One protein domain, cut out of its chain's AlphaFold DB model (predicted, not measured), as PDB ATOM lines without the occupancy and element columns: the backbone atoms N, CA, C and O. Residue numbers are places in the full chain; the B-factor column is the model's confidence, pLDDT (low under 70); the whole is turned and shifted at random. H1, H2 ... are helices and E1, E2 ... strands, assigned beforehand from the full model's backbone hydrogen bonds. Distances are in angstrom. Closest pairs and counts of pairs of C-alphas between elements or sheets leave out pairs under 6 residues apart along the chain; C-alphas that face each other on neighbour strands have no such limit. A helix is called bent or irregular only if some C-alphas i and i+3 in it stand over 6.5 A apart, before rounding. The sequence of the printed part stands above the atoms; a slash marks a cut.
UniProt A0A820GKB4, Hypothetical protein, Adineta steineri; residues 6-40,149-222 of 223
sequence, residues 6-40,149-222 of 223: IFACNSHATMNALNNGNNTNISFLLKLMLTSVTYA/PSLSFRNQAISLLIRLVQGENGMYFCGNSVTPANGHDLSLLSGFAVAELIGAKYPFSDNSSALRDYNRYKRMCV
ATOM      1  N   ILE A   6      45.806 -28.579  36.207       96.00
ATOM      2  CA  ILE A   6      44.475 -29.064  36.569       96.00
ATOM      3  C   ILE A   6      44.121 -28.495  37.938       96.00
ATOM      4  O   ILE A   6      44.797 -28.776  38.929       96.00
ATOM      5  N   PHE A   7      43.049 -27.717  37.996       95.81
ATOM      6  CA  PHE A   7      42.472 -27.218  39.231       95.81
ATOM      7  C   PHE A   7      41.389 -28.184  39.709       95.81
ATOM      8  O   PHE A   7      40.343 -28.307  39.077       95.81
ATOM      9  N   ALA A   8      41.661 -28.856  40.827       95.50
ATOM     10  CA  ALA A   8      40.729 -29.744  41.532       95.50
ATOM     11  C   ALA A   8      40.285 -29.164  42.892       95.50
ATOM     12  O   ALA A   8      39.814 -29.884  43.771       95.50
ATOM     13  N   CYS A   9      40.514 -27.866  43.098       93.38
ATOM     14  CA  CYS A   9      40.124 -27.127  44.291       93.38
ATOM     15  C   CYS A   9      38.885 -26.269  44.011       93.38
ATOM     16  O   CYS A   9      38.428 -26.156  42.875       93.38
ATOM     17  N   ASN A  10      38.340 -25.648  45.056       93.81
ATOM     18  CA  ASN A  10      37.197 -24.757  44.901       93.81
ATOM     19  C   ASN A  10      37.537 -23.542  43.999       93.81
ATOM     20  O   ASN A  10      38.702 -23.166  43.811       93.81
ATOM     21  N   SER A  11      36.509 -22.918  43.425       94.12
ATOM     22  CA  SER A  11      36.645 -21.802  42.477       94.12
ATOM     23  C   SER A  11      37.376 -20.590  43.066       94.12
ATOM     24  O   SER A  11      38.109 -19.904  42.357       94.12
ATOM     25  N   HIS A  12      37.236 -20.353  44.372       92.69
ATOM     26  CA  HIS A  12      37.873 -19.242  45.072       92.69
ATOM     27  C   HIS A  12      39.386 -19.453  45.194       92.69
ATOM     28  O   HIS A  12      40.178 -18.571  44.865       92.69
ATOM     29  N   ALA A  13      39.799 -20.654  45.604       93.56
ATOM     30  CA  ALA A  13      41.196 -21.067  45.651       93.56
ATOM     31  C   ALA A  13      41.823 -21.045  44.251       93.56
ATOM     32  O   ALA A  13      42.947 -20.571  44.091       93.56
ATOM     33  N   THR A  14      41.070 -21.476  43.235       94.06
ATOM     34  CA  THR A  14      41.472 -21.387  41.826       94.06
ATOM     35  C   THR A  14      41.735 -19.934  41.418       94.06
ATOM     36  O   THR A  14      42.830 -19.619  40.953       94.06
ATOM     37  N   MET A  15      40.791 -19.016  41.654       93.25
ATOM     38  CA  MET A  15      40.974 -17.597  41.320       93.25
ATOM     39  C   MET A  15      42.125 -16.946  42.081       93.25
ATOM     40  O   MET A  15      42.875 -16.164  41.499       93.25
ATOM     41  N   ASN A  16      42.307 -17.285  43.357       92.06
ATOM     42  CA  ASN A  16      43.430 -16.783  44.144       92.06
ATOM     43  C   ASN A  16      44.771 -17.259  43.578       92.06
ATOM     44  O   ASN A  16      45.693 -16.456  43.445       92.06
ATOM     45  N   ALA A  17      44.881 -18.535  43.195       91.75
ATOM     46  CA  ALA A  17      46.084 -19.068  42.562       91.75
ATOM     47  C   ALA A  17      46.386 -18.362  41.230       91.75
ATOM     48  O   ALA A  17      47.530 -17.991  40.970       91.75
ATOM     49  N   LEU A  18      45.356 -18.120  40.417       90.62
ATOM     50  CA  LEU A  18      45.484 -17.433  39.134       90.62
ATOM     51  C   LEU A  18      45.902 -15.960  39.282       90.62
ATOM     52  O   LEU A  18      46.792 -15.501  38.564       90.62
ATOM     53  N   ASN A  19      45.312 -15.241  40.241       87.38
ATOM     54  CA  ASN A  19      45.661 -13.849  40.537       87.38
ATOM     55  C   ASN A  19      47.090 -13.732  41.086       87.38
ATOM     56  O   ASN A  19      47.861 -12.903  40.611       87.38
ATOM     57  N   ASN A  20      47.465 -14.586  42.045       84.69
ATOM     58  CA  ASN A  20      48.806 -14.578  42.642       84.69
ATOM     59  C   ASN A  20      49.896 -14.965  41.639       84.69
ATOM     60  O   ASN A  20      51.028 -14.503  41.741       84.69
ATOM     61  N   GLY A  21      49.557 -15.799  40.655       77.31
ATOM     62  CA  GLY A  21      50.448 -16.143  39.552       77.31
ATOM     63  C   GLY A  21      50.656 -15.020  38.532       77.31
ATOM     64  O   GLY A  21      51.366 -15.248  37.556       77.31
ATOM     65  N   ASN A  22      50.039 -13.841  38.714       70.81
ATOM     66  CA  ASN A  22      50.007 -12.743  37.740       70.81
ATOM     67  C   ASN A  22      49.591 -13.207  36.335       70.81
ATOM     68  O   ASN A  22      50.086 -12.695  35.329       70.81
ATOM     69  N   ASN A  23      48.697 -14.198  36.241       70.88
ATOM     70  CA  ASN A  23      48.254 -14.692  34.946       70.88
ATOM     71  C   ASN A  23      47.280 -13.680  34.322       70.88
ATOM     72  O   ASN A  23      46.088 -13.673  34.619       70.88
ATOM     73  N   THR A  24      47.787 -12.797  33.462       67.38
ATOM     74  CA  THR A  24      46.986 -11.751  32.803       67.38
ATOM     75  C   THR A  24      46.174 -12.259  31.611       67.38
ATOM     76  O   THR A  24      45.382 -11.501  31.061       67.38
ATOM     77  N   ASN A  25      46.349 -13.522  31.206       79.88
ATOM     78  CA  ASN A  25      45.754 -14.081  29.986       79.88
ATOM     79  C   ASN A  25      44.442 -14.843  30.224       79.88
ATOM     80  O   ASN A  25      43.984 -15.569  29.348       79.88
ATOM     81  N   ILE A  26      43.832 -14.698  31.399       88.38
ATOM     82  CA  ILE A  26      42.555 -15.341  31.733       88.38
ATOM     83  C   ILE A  26      41.438 -14.649  30.948       88.38
ATOM     84  O   ILE A  26      41.258 -13.433  31.078       88.38
ATOM     85  N   SER A  27      40.653 -15.401  30.171       91.56
ATOM     86  CA  SER A  27      39.492 -14.832  29.491       91.56
ATOM     87  C   SER A  27      38.491 -14.228  30.475       91.56
ATOM     88  O   SER A  27      38.317 -14.671  31.616       91.56
ATOM     89  N   PHE A  28      37.765 -13.212  30.004       92.31
ATOM     90  CA  PHE A  28      36.672 -12.619  30.768       92.31
ATOM     91  C   PHE A  28      35.630 -13.671  31.179       92.31
ATOM     92  O   PHE A  28      35.139 -13.635  32.304       92.31
ATOM     93  N   LEU A  29      35.336 -14.629  30.292       93.75
ATOM     94  CA  LEU A  29      34.370 -15.694  30.550       93.75
ATOM     95  C   LEU A  29      34.835 -16.626  31.675       93.75
ATOM     96  O   LEU A  29      34.059 -16.891  32.592       93.75
ATOM     97  N   LEU A  30      36.092 -17.084  31.646       93.31
ATOM     98  CA  LEU A  30      36.654 -17.927  32.702       93.31
ATOM     99  C   LEU A  30      36.627 -17.206  34.054       93.31
ATOM    100  O   LEU A  30      36.151 -17.759  35.047       93.31
ATOM    101  N   LYS A  31      37.069 -15.943  34.075       93.75
ATOM    102  CA  LYS A  31      37.034 -15.113  35.281       93.75
ATOM    103  C   LYS A  31      35.611 -14.975  35.821       93.75
ATOM    104  O   LYS A  31      35.391 -15.248  36.996       93.75
ATOM    105  N   LEU A  32      34.659 -14.607  34.961       94.25
ATOM    106  CA  LEU A  32      33.251 -14.451  35.323       94.25
ATOM    107  C   LEU A  32      32.684 -15.738  35.926       94.25
ATOM    108  O   LEU A  32      32.015 -15.676  36.952       94.25
ATOM    109  N   MET A  33      32.952 -16.897  35.319       94.06
ATOM    110  CA  MET A  33      32.435 -18.173  35.814       94.06
ATOM    111  C   MET A  33      32.993 -18.520  37.191       94.06
ATOM    112  O   MET A  33      32.217 -18.799  38.100       94.06
ATOM    113  N   LEU A  34      34.313 -18.451  37.377       93.81
ATOM    114  CA  LEU A  34      34.937 -18.834  38.643       93.81
ATOM    115  C   LEU A  34      34.554 -17.902  39.803       93.81
ATOM    116  O   LEU A  34      34.324 -18.384  40.913       93.81
ATOM    117  N   THR A  35      34.438 -16.592  39.561       93.88
ATOM    118  CA  THR A  35      34.042 -15.628  40.604       93.88
ATOM    119  C   THR A  35      32.545 -15.637  40.909       93.88
ATOM    120  O   THR A  35      32.128 -15.025  41.885       93.88
ATOM    121  N   SER A  36      31.730 -16.283  40.069       94.75
ATOM    122  CA  SER A  36      30.270 -16.323  40.235       94.75
ATOM    123  C   SER A  36      29.766 -17.585  40.937       94.75
ATOM    124  O   SER A  36      28.573 -17.665  41.233       94.75
ATOM    125  N   VAL A  37      30.633 -18.572  41.189       94.25
ATOM    126  CA  VAL A  37      30.265 -19.766  41.963       94.25
ATOM    127  C   VAL A  37      30.073 -19.377  43.423       94.25
ATOM    128  O   VAL A  37      30.992 -18.842  44.041       94.25
ATOM    129  N   THR A  38      28.908 -19.706  43.976       93.81
ATOM    130  CA  THR A  38      28.634 -19.562  45.414       93.81
ATOM    131  C   THR A  38      28.631 -20.886  46.153       93.81
ATOM    132  O   THR A  38      28.524 -21.954  45.551       93.81
ATOM    133  N   TYR A  39      28.774 -20.813  47.464       91.94
ATOM    134  CA  TYR A  39      28.868 -21.947  48.370       91.94
ATOM    135  C   TYR A  39      27.780 -21.864  49.432       91.94
ATOM    136  O   TYR A  39      27.189 -20.808  49.635       91.94
ATOM    137  N   ALA A  40      27.527 -22.975  50.120       86.81
ATOM    138  CA  ALA A  40      26.543 -23.033  51.200       86.81
ATOM    139  C   ALA A  40      26.767 -21.923  52.248       86.81
ATOM    140  O   ALA A  40      25.809 -21.307  52.710       86.81
ATOM    141  N   PRO A 149      29.545 -26.181  47.002       90.81
ATOM    142  CA  PRO A 149      28.872 -25.223  46.142       90.81
ATOM    143  C   PRO A 149      27.356 -25.298  46.326       90.81
ATOM    144  O   PRO A 149      26.780 -26.381  46.467       90.81
ATOM    145  N   SER A 150      26.693 -24.151  46.281       90.50
ATOM    146  CA  SER A 150      25.236 -24.087  46.351       90.50
ATOM    147  C   SER A 150      24.603 -24.755  45.134       90.50
ATOM    148  O   SER A 150      25.094 -24.618  44.014       90.50
ATOM    149  N   LEU A 151      23.448 -25.399  45.302       89.69
ATOM    150  CA  LEU A 151      22.683 -25.976  44.184       89.69
ATOM    151  C   LEU A 151      21.786 -24.939  43.482       89.69
ATOM    152  O   LEU A 151      20.716 -25.262  42.965       89.69
ATOM    153  N   SER A 152      22.222 -23.678  43.460       90.69
ATOM    154  CA  SER A 152      21.493 -22.572  42.845       90.69
ATOM    155  C   SER A 152      21.441 -22.708  41.320       90.69
ATOM    156  O   SER A 152      22.326 -23.301  40.697       90.69
ATOM    157  N   PHE A 153      20.432 -22.100  40.690       92.25
ATOM    158  CA  PHE A 153      20.333 -22.046  39.226       92.25
ATOM    159  C   PHE A 153      21.608 -21.474  38.582       92.25
ATOM    160  O   PHE A 153      22.075 -21.983  37.566       92.25
ATOM    161  N   ARG A 154      22.209 -20.454  39.211       92.75
ATOM    162  CA  ARG A 154      23.474 -19.852  38.773       92.75
ATOM    163  C   ARG A 154      24.602 -20.883  38.732       92.75
ATOM    164  O   ARG A 154      25.255 -21.010  37.701       92.75
ATOM    165  N   ASN A 155      24.816 -21.628  39.814       93.62
ATOM    166  CA  ASN A 155      25.882 -22.631  39.870       93.62
ATOM    167  C   ASN A 155      25.634 -23.782  38.891       93.62
ATOM    168  O   ASN A 155      26.566 -24.227  38.223       93.62
ATOM    169  N   GLN A 156      24.378 -24.206  38.731       92.31
ATOM    170  CA  GLN A 156      24.015 -25.197  37.718       92.31
ATOM    171  C   GLN A 156      24.352 -24.694  36.307       92.31
ATOM    172  O   GLN A 156      25.007 -25.405  35.548       92.31
ATOM    173  N   ALA A 157      24.004 -23.449  35.968       93.12
ATOM    174  CA  ALA A 157      24.367 -22.856  34.683       93.12
ATOM    175  C   ALA A 157      25.892 -22.791  34.487       93.12
ATOM    176  O   ALA A 157      26.390 -23.201  33.439       93.12
ATOM    177  N   ILE A 158      26.647 -22.354  35.503       93.00
ATOM    178  CA  ILE A 158      28.118 -22.316  35.457       93.00
ATOM    179  C   ILE A 158      28.696 -23.717  35.211       93.00
ATOM    180  O   ILE A 158      29.548 -23.875  34.340       93.00
ATOM    181  N   SER A 159      28.196 -24.747  35.901       91.56
ATOM    182  CA  SER A 159      28.670 -26.131  35.738       91.56
ATOM    183  C   SER A 159      28.462 -26.699  34.325       91.56
ATOM    184  O   SER A 159      29.218 -27.561  33.880       91.56
ATOM    185  N   LEU A 160      27.456 -26.205  33.597       91.06
ATOM    186  CA  LEU A 160      27.201 -26.583  32.204       91.06
ATOM    187  C   LEU A 160      28.039 -25.756  31.221       91.06
ATOM    188  O   LEU A 160      28.394 -26.241  30.146       91.06
ATOM    189  N   LEU A 161      28.358 -24.509  31.576       92.81
ATOM    190  CA  LEU A 161      29.124 -23.582  30.741       92.81
ATOM    191  C   LEU A 161      30.640 -23.740  30.892       92.81
ATOM    192  O   LEU A 161      31.370 -23.366  29.976       92.81
ATOM    193  N   ILE A 162      31.125 -24.348  31.980       90.75
ATOM    194  CA  ILE A 162      32.564 -24.527  32.233       90.75
ATOM    195  C   ILE A 162      33.283 -25.264  31.093       90.75
ATOM    196  O   ILE A 162      34.450 -24.999  30.819       90.75
ATOM    197  N   ARG A 163      32.575 -26.126  30.353       92.19
ATOM    198  CA  ARG A 163      33.099 -26.819  29.164       92.19
ATOM    199  C   ARG A 163      33.643 -25.877  28.086       92.19
ATOM    200  O   ARG A 163      34.479 -26.288  27.293       92.19
ATOM    201  N   LEU A 164      33.173 -24.627  28.051       93.62
ATOM    202  CA  LEU A 164      33.581 -23.614  27.074       93.62
ATOM    203  C   LEU A 164      34.984 -23.047  27.336       93.62
ATOM    204  O   LEU A 164      35.543 -22.420  26.444       93.62
ATOM    205  N   VAL A 165      35.538 -23.257  28.534       92.56
ATOM    206  CA  VAL A 165      36.867 -22.752  28.930       92.56
ATOM    207  C   VAL A 165      37.840 -23.868  29.322       92.56
ATOM    208  O   VAL A 165      38.968 -23.592  29.721       92.56
ATOM    209  N   GLN A 166      37.432 -25.138  29.217       93.81
ATOM    210  CA  GLN A 166      38.329 -26.272  29.457       93.81
ATOM    211  C   GLN A 166      39.470 -26.272  28.430       93.81
ATOM    212  O   GLN A 166      39.231 -26.278  27.225       93.81
ATOM    213  N   GLY A 167      40.712 -26.291  28.911       93.19
ATOM    214  CA  GLY A 167      41.925 -26.265  28.093       93.19
ATOM    215  C   GLY A 167      42.403 -24.868  27.692       93.19
ATOM    216  O   GLY A 167      43.470 -24.756  27.083       93.19
ATOM    217  N   GLU A 168      41.678 -23.802  28.044       92.25
ATOM    218  CA  GLU A 168      42.107 -22.428  27.773       92.25
ATOM    219  C   GLU A 168      43.466 -22.160  28.439       92.25
ATOM    220  O   GLU A 168      43.626 -22.333  29.648       92.25
ATOM    221  N   ASN A 169      44.470 -21.771  27.644       91.25
ATOM    222  CA  ASN A 169      45.857 -21.585  28.091       91.25
ATOM    223  C   ASN A 169      46.429 -22.785  28.879       91.25
ATOM    224  O   ASN A 169      47.217 -22.607  29.807       91.25
ATOM    225  N   GLY A 170      46.013 -24.011  28.542       93.06
ATOM    226  CA  GLY A 170      46.466 -25.229  29.221       93.06
ATOM    227  C   GLY A 170      45.858 -25.445  30.613       93.06
ATOM    228  O   GLY A 170      46.354 -26.291  31.361       93.06
ATOM    229  N   MET A 171      44.808 -24.705  30.976       94.06
ATOM    230  CA  MET A 171      44.118 -24.830  32.263       94.06
ATOM    231  C   MET A 171      42.880 -25.714  32.149       94.06
ATOM    232  O   MET A 171      42.079 -25.571  31.228       94.06
ATOM    233  N   TYR A 172      42.699 -26.598  33.120       95.75
ATOM    234  CA  TYR A 172      41.551 -27.495  33.203       95.75
ATOM    235  C   TYR A 172      40.961 -27.471  34.608       95.75
ATOM    236  O   TYR A 172      41.681 -27.254  35.583       95.75
ATOM    237  N   PHE A 173      39.659 -27.725  34.716       95.06
ATOM    238  CA  PHE A 173      38.914 -27.581  35.966       95.06
ATOM    239  C   PHE A 173      38.095 -28.837  36.250       95.06
ATOM    240  O   PHE A 173      37.328 -29.290  35.402       95.06
ATOM    241  N   CYS A 174      38.238 -29.389  37.447       95.38
ATOM    242  CA  CYS A 174      37.458 -30.518  37.932       95.38
ATOM    243  C   CYS A 174      37.136 -30.346  39.424       95.38
ATOM    244  O   CYS A 174      37.554 -29.388  40.072       95.38
ATOM    245  N   GLY A 175      36.362 -31.274  39.969       93.62
ATOM    246  CA  GLY A 175      35.879 -31.238  41.340       93.62
ATOM    247  C   GLY A 175      34.541 -30.520  41.483       93.62
ATOM    248  O   GLY A 175      33.922 -30.070  40.519       93.62
ATOM    249  N   ASN A 176      34.092 -30.434  42.729       90.81
ATOM    250  CA  ASN A 176      32.701 -30.140  43.054       90.81
ATOM    251  C   ASN A 176      32.226 -28.755  42.561       90.81
ATOM    252  O   ASN A 176      31.068 -28.585  42.198       90.81
ATOM    253  N   SER A 177      33.118 -27.755  42.490       88.69
ATOM    254  CA  SER A 177      32.783 -26.382  42.057       88.69
ATOM    255  C   SER A 177      32.432 -26.241  40.578       88.69
ATOM    256  O   SER A 177      31.992 -25.172  40.160       88.69
ATOM    257  N   VAL A 178      32.650 -27.285  39.779       89.19
ATOM    258  CA  VAL A 178      32.374 -27.293  38.335       89.19
ATOM    259  C   VAL A 178      31.462 -28.451  37.922       89.19
ATOM    260  O   VAL A 178      31.337 -28.754  36.736       89.19
ATOM    261  N   THR A 179      30.805 -29.102  38.886       91.38
ATOM    262  CA  THR A 179      29.831 -30.174  38.649       91.38
ATOM    263  C   THR A 179      28.400 -29.696  38.919       91.38
ATOM    264  O   THR A 179      28.189 -28.810  39.742       91.38
ATOM    265  N   PRO A 180      27.387 -30.266  38.237       86.44
ATOM    266  CA  PRO A 180      25.997 -29.806  38.339       86.44
ATOM    267  C   PRO A 180      25.302 -30.183  39.653       86.44
ATOM    268  O   PRO A 180      24.189 -29.732  39.909       86.44
ATOM    269  N   ALA A 181      25.929 -31.024  40.472       84.56
ATOM    270  CA  ALA A 181      25.445 -31.387  41.791       84.56
ATOM    271  C   ALA A 181      26.614 -31.688  42.734       84.56
ATOM    272  O   ALA A 181      27.755 -31.861  42.295       84.56
ATOM    273  N   ASN A 182      26.280 -31.767  44.022       81.44
ATOM    274  CA  ASN A 182      27.194 -32.121  45.095       81.44
ATOM    275  C   ASN A 182      27.270 -33.643  45.214       81.44
ATOM    276  O   ASN A 182      26.313 -34.281  45.649       81.44
ATOM    277  N   GLY A 183      28.395 -34.221  44.804       85.50
ATOM    278  CA  GLY A 183      28.602 -35.665  44.841       85.50
ATOM    279  C   GLY A 183      30.066 -36.031  44.643       85.50
ATOM    280  O   GLY A 183      30.753 -35.476  43.778       85.50
ATOM    281  N   HIS A 184      30.561 -36.967  45.454       91.12
ATOM    282  CA  HIS A 184      31.923 -37.483  45.311       91.12
ATOM    283  C   HIS A 184      32.111 -38.223  43.984       91.12
ATOM    284  O   HIS A 184      33.170 -38.125  43.371       91.12
ATOM    285  N   ASP A 185      31.070 -38.911  43.520       91.62
ATOM    286  CA  ASP A 185      31.021 -39.579  42.225       91.62
ATOM    287  C   ASP A 185      31.154 -38.578  41.070       91.62
ATOM    288  O   ASP A 185      32.037 -38.734  40.231       91.62
ATOM    289  N   LEU A 186      30.366 -37.502  41.056       92.25
ATOM    290  CA  LEU A 186      30.447 -36.455  40.036       92.25
ATOM    291  C   LEU A 186      31.797 -35.739  40.064       92.25
ATOM    292  O   LEU A 186      32.398 -35.516  39.011       92.25
ATOM    293  N   SER A 187      32.305 -35.429  41.259       93.69
ATOM    294  CA  SER A 187      33.639 -34.848  41.430       93.69
ATOM    295  C   SER A 187      34.720 -35.773  40.861       93.69
ATOM    296  O   SER A 187      35.602 -35.314  40.139       93.69
ATOM    297  N   LEU A 188      34.624 -37.082  41.093       95.19
ATOM    298  CA  LEU A 188      35.552 -38.064  40.534       95.19
ATOM    299  C   LEU A 188      35.425 -38.177  39.005       95.19
ATOM    300  O   LEU A 188      36.435 -38.131  38.300       95.19
ATOM    301  N   LEU A 189      34.199 -38.266  38.478       95.31
ATOM    302  CA  LEU A 189      33.939 -38.327  37.035       95.31
ATOM    303  C   LEU A 189      34.476 -37.086  36.312       95.31
ATOM    304  O   LEU A 189      35.025 -37.218  35.220       95.31
ATOM    305  N   SER A 190      34.395 -35.905  36.932       95.75
ATOM    306  CA  SER A 190      34.989 -34.680  36.387       95.75
ATOM    307  C   SER A 190      36.511 -34.763  36.260       95.75
ATOM    308  O   SER A 190      37.074 -34.317  35.260       95.75
ATOM    309  N   GLY A 191      37.181 -35.401  37.226       96.44
ATOM    310  CA  GLY A 191      38.616 -35.661  37.171       96.44
ATOM    311  C   GLY A 191      38.981 -36.602  36.024       96.44
ATOM    312  O   GLY A 191      39.903 -36.307  35.267       96.44
ATOM    313  N   PHE A 192      38.221 -37.687  35.837       96.94
ATOM    314  CA  PHE A 192      38.409 -38.577  34.687       96.94
ATOM    315  C   PHE A 192      38.169 -37.871  33.355       96.94
ATOM    316  O   PHE A 192      38.936 -38.073  32.418       96.94
ATOM    317  N   ALA A 193      37.155 -37.008  33.280       95.56
ATOM    318  CA  ALA A 193      36.833 -36.282  32.061       95.56
ATOM    319  C   ALA A 193      37.946 -35.301  31.671       95.56
ATOM    320  O   ALA A 193      38.356 -35.263  30.513       95.56
ATOM    321  N   VAL A 194      38.505 -34.574  32.643       95.88
ATOM    322  CA  VAL A 194      39.688 -33.732  32.418       95.88
ATOM    323  C   VAL A 194      40.914 -34.568  32.051       95.88
ATOM    324  O   VAL A 194      41.646 -34.194  31.138       95.88
ATOM    325  N   ALA A 195      41.136 -35.708  32.711       96.25
ATOM    326  CA  ALA A 195      42.241 -36.604  32.377       96.25
ATOM    327  C   ALA A 195      42.145 -37.110  30.923       96.25
ATOM    328  O   ALA A 195      43.152 -37.175  30.218       96.25
ATOM    329  N   GLU A 196      40.941 -37.421  30.441       95.50
ATOM    330  CA  GLU A 196      40.723 -37.819  29.049       95.50
ATOM    331  C   GLU A 196      40.968 -36.664  28.067       95.50
ATOM    332  O   GLU A 196      41.626 -36.871  27.048       95.50
ATOM    333  N   LEU A 197      40.549 -35.433  28.398       93.81
ATOM    334  CA  LEU A 197      40.834 -34.238  27.583       93.81
ATOM    335  C   LEU A 197      42.334 -34.001  27.362       93.81
ATOM    336  O   LEU A 197      42.729 -33.424  26.348       93.81
ATOM    337  N   ILE A 198      43.177 -34.441  28.296       94.94
ATOM    338  CA  ILE A 198      44.636 -34.326  28.192       94.94
ATOM    339  C   ILE A 198      45.309 -35.583  27.616       94.94
ATOM    340  O   ILE A 198      46.537 -35.597  27.486       94.94
ATOM    341  N   GLY A 199      44.529 -36.595  27.223       95.06
ATOM    342  CA  GLY A 199      44.979 -37.778  26.484       95.06
ATOM    343  C   GLY A 199      44.982 -39.095  27.267       95.06
ATOM    344  O   GLY A 199      45.406 -40.114  26.719       95.06
ATOM    345  N   ALA A 200      44.534 -39.117  28.526       96.69
ATOM    346  CA  ALA A 200      44.390 -40.369  29.266       96.69
ATOM    347  C   ALA A 200      43.193 -41.188  28.754       96.69
ATOM    348  O   ALA A 200      42.252 -40.662  28.167       96.69
ATOM    349  N   LYS A 201      43.201 -42.500  29.000       96.75
ATOM    350  CA  LYS A 201      42.033 -43.355  28.741       96.75
ATOM    351  C   LYS A 201      41.142 -43.406  29.978       96.75
ATOM    352  O   LYS A 201      41.651 -43.438  31.096       96.75
ATOM    353  N   TYR A 202      39.827 -43.488  29.775       96.69
ATOM    354  CA  TYR A 202      38.898 -43.780  30.867       96.69
ATOM    355  C   TYR A 202      39.198 -45.172  31.460       96.69
ATOM    356  O   TYR A 202      39.247 -46.142  30.698       96.69
ATOM    357  N   PRO A 203      39.408 -45.297  32.785       96.88
ATOM    358  CA  PRO A 203      39.944 -46.523  33.381       96.88
ATOM    359  C   PRO A 203      38.936 -47.672  33.527       96.88
ATOM    360  O   PRO A 203      39.363 -48.785  33.806       96.88
ATOM    361  N   PHE A 204      37.633 -47.431  33.342       96.75
ATOM    362  CA  PHE A 204      36.571 -48.427  33.580       96.75
ATOM    363  C   PHE A 204      35.713 -48.680  32.332       96.75
ATOM    364  O   PHE A 204      34.486 -48.765  32.407       96.75
ATOM    365  N   SER A 205      36.341 -48.721  31.154       95.06
ATOM    366  CA  SER A 205      35.651 -48.896  29.865       95.06
ATOM    367  C   SER A 205      34.978 -50.265  29.701       95.06
ATOM    368  O   SER A 205      34.057 -50.414  28.901       95.06
ATOM    369  N   ASP A 206      35.411 -51.246  30.481       97.56
ATOM    370  CA  ASP A 206      34.894 -52.605  30.604       97.56
ATOM    371  C   ASP A 206      33.679 -52.719  31.545       97.56
ATOM    372  O   ASP A 206      32.923 -53.689  31.463       97.56
ATOM    373  N   ASN A 207      33.421 -51.716  32.389       97.75
ATOM    374  CA  ASN A 207      32.228 -51.657  33.230       97.75
ATOM    375  C   ASN A 207      31.131 -50.815  32.559       97.75
ATOM    376  O   ASN A 207      31.186 -49.585  32.536       97.75
ATOM    377  N   SER A 208      30.090 -51.478  32.048       97.19
ATOM    378  CA  SER A 208      29.010 -50.831  31.288       97.19
ATOM    379  C   SER A 208      28.248 -49.760  32.078       97.19
ATOM    380  O   SER A 208      27.874 -48.733  31.506       97.19
ATOM    381  N   SER A 209      28.041 -49.959  33.383       96.56
ATOM    382  CA  SER A 209      27.364 -48.989  34.252       96.56
ATOM    383  C   SER A 209      28.231 -47.754  34.489       96.56
ATOM    384  O   SER A 209      27.761 -46.637  34.283       96.56
ATOM    385  N   ALA A 210      29.507 -47.947  34.837       96.25
ATOM    386  CA  ALA A 210      30.444 -46.844  35.047       96.25
ATOM    387  C   ALA A 210      30.642 -46.028  33.760       96.25
ATOM    388  O   ALA A 210      30.554 -44.800  33.774       96.25
ATOM    389  N   LEU A 211      30.803 -46.712  32.622       96.31
ATOM    390  CA  LEU A 211      30.924 -46.080  31.312       96.31
ATOM    391  C   LEU A 211      29.663 -45.293  30.928       96.31
ATOM    392  O   LEU A 211      29.763 -44.204  30.363       96.31
ATOM    393  N   ARG A 212      28.465 -45.808  31.230       96.00
ATOM    394  CA  ARG A 212      27.205 -45.088  30.994       96.00
ATOM    395  C   ARG A 212      27.149 -43.790  31.797       96.00
ATOM    396  O   ARG A 212      26.820 -42.747  31.229       96.00
ATOM    397  N   ASP A 213      27.465 -43.850  33.086       94.25
ATOM    398  CA  ASP A 213      27.386 -42.693  33.980       94.25
ATOM    399  C   ASP A 213      28.457 -41.651  33.614       94.25
ATOM    400  O   ASP A 213      28.159 -40.459  33.503       94.25
ATOM    401  N   TYR A 214      29.663 -42.108  33.264       95.75
ATOM    402  CA  TYR A 214      30.723 -41.270  32.709       95.75
ATOM    403  C   TYR A 214      30.319 -40.579  31.400       95.75
ATOM    404  O   TYR A 214      30.470 -39.366  31.259       95.75
ATOM    405  N   ASN A 215      29.735 -41.314  30.453       94.62
ATOM    406  CA  ASN A 215      29.263 -40.743  29.191       94.62
ATOM    407  C   ASN A 215      28.147 -39.714  29.403       94.62
ATOM    408  O   ASN A 215      28.086 -38.712  28.686       94.62
ATOM    409  N   ARG A 216      27.266 -39.934  30.386       92.50
ATOM    410  CA  ARG A 216      26.247 -38.951  30.764       92.50
ATOM    411  C   ARG A 216      26.892 -37.685  31.316       92.50
ATOM    412  O   ARG A 216      26.509 -36.600  30.888       92.50
ATOM    413  N   TYR A 217      27.877 -37.823  32.205       92.00
ATOM    414  CA  TYR A 217      28.648 -36.697  32.725       92.00
ATOM    415  C   TYR A 217      29.323 -35.900  31.599       92.00
ATOM    416  O   TYR A 217      29.106 -34.692  31.493       92.00
ATOM    417  N   LYS A 218      30.062 -36.575  30.704       91.44
ATOM    418  CA  LYS A 218      30.750 -35.928  29.574       91.44
ATOM    419  C   LYS A 218      29.802 -35.084  28.734       91.44
ATOM    420  O   LYS A 218      30.073 -33.911  28.537       91.44
ATOM    421  N   ARG A 219      28.652 -35.636  28.326       88.50
ATOM    422  CA  ARG A 219      27.651 -34.907  27.518       88.50
ATOM    423  C   ARG A 219      27.190 -33.589  28.148       88.50
ATOM    424  O   ARG A 219      26.751 -32.696  27.428       88.50
ATOM    425  N   MET A 220      27.236 -33.483  29.474       85.69
ATOM    426  CA  MET A 220      26.855 -32.266  30.187       85.69
ATOM    427  C   MET A 220      28.030 -31.284  30.276       85.69
ATOM    428  O   MET A 220      27.872 -30.118  29.913       85.69
ATOM    429  N   CYS A 221      29.196 -31.758  30.720       83.25
ATOM    430  CA  CYS A 221      30.254 -30.906  31.275       83.25
ATOM    431  C   CYS A 221      31.556 -30.854  30.461       83.25
ATOM    432  O   CYS A 221      32.456 -30.098  30.825       83.25
ATOM    433  N   VAL A 222      31.686 -31.629  29.382       82.50
ATOM    434  CA  VAL A 222      32.895 -31.684  28.546       82.50
ATOM    435  C   VAL A 222      32.513 -31.717  27.061       82.50
ATOM    436  O   VAL A 222      31.544 -32.375  26.691       82.50
TER     437      VAL A 222
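Overview. This is residues 6 to 40 and 149 to 222 of the 223 residues of the protein "Hypothetical protein" of Adineta steineri (UniProt A0A820GKB4). Five helices follow one another along the longest axis of the body: H1 and H2 at one end, H3 and the short strand E1 in the middle, and H4 and H5 crossing nearly at a right angle at the other end. H5 runs along the longest axis, and residues 19 to 24 stick out at the end of H1. The printed part has 109 residues, with five named helices and one named strand in the order H1, H2, H3, E1, H4, H5; its class is mostly helix. It is compact, with a radius of gyration of the C-alphas of 13.8 A and spans of 43 by 30 by 18 A.

Along the chain. H1 is residues 11 to 20, 14.1 A long, and begins at C-alpha 11 (36.645, -21.802, 42.477). H2 is residues 28 to 36. H3, residues 153 to 164, is 18.0 A long and only just irregular: C-alphas 160 and 163 are 6.6 A apart. E1 is residues 171 to 173. H4, residues 184 to 197, measures 20.1 A. H5, residues 208 to 221, measures 20.0 A and ends at C-alpha 221 (30.254, -30.906, 31.275).

Arrangement. H1 and H2 touch, closest at the C-alphas of Ser 11 and Leu 34, 5.1 A, at a steep tilt of 52 degrees, opposite ways. H2 touches H3 at Met 33 and Ile 158, C-alphas 6.0 A apart, at a shallow tilt of 33 degrees, only just short of steep. Residues 159 to 163 of H3 touch residues 220 to 221 of H5, closest at C-alphas 160 and 221, 5.4 A; the helices are about perpendicular, 85 degrees. H4 and H5 touch at Leu 189 and Tyr 214, C-alphas 6.1 A apart, about perpendicular at 76 degrees. E1 pairs with no named strand, but residues 6 to 7 pair parallel with 172 to 173. H1 and H5 are apart. Every O i to N i+4 pair is within hydrogen-bond range in H1, H2, H4 and H5; in H3, 6 of 8 are.

Size, cuts and confidence. The C-alphas farthest apart, of Asn 22 and Ser 208, are 44.0 A apart. Residues 41 to 148 are not printed; C-alphas 40 and 149 are 6.0 A apart across this cut. No link printed whole is long. Mean pLDDT of the printed part is 91.9, and residue 24 is under 70.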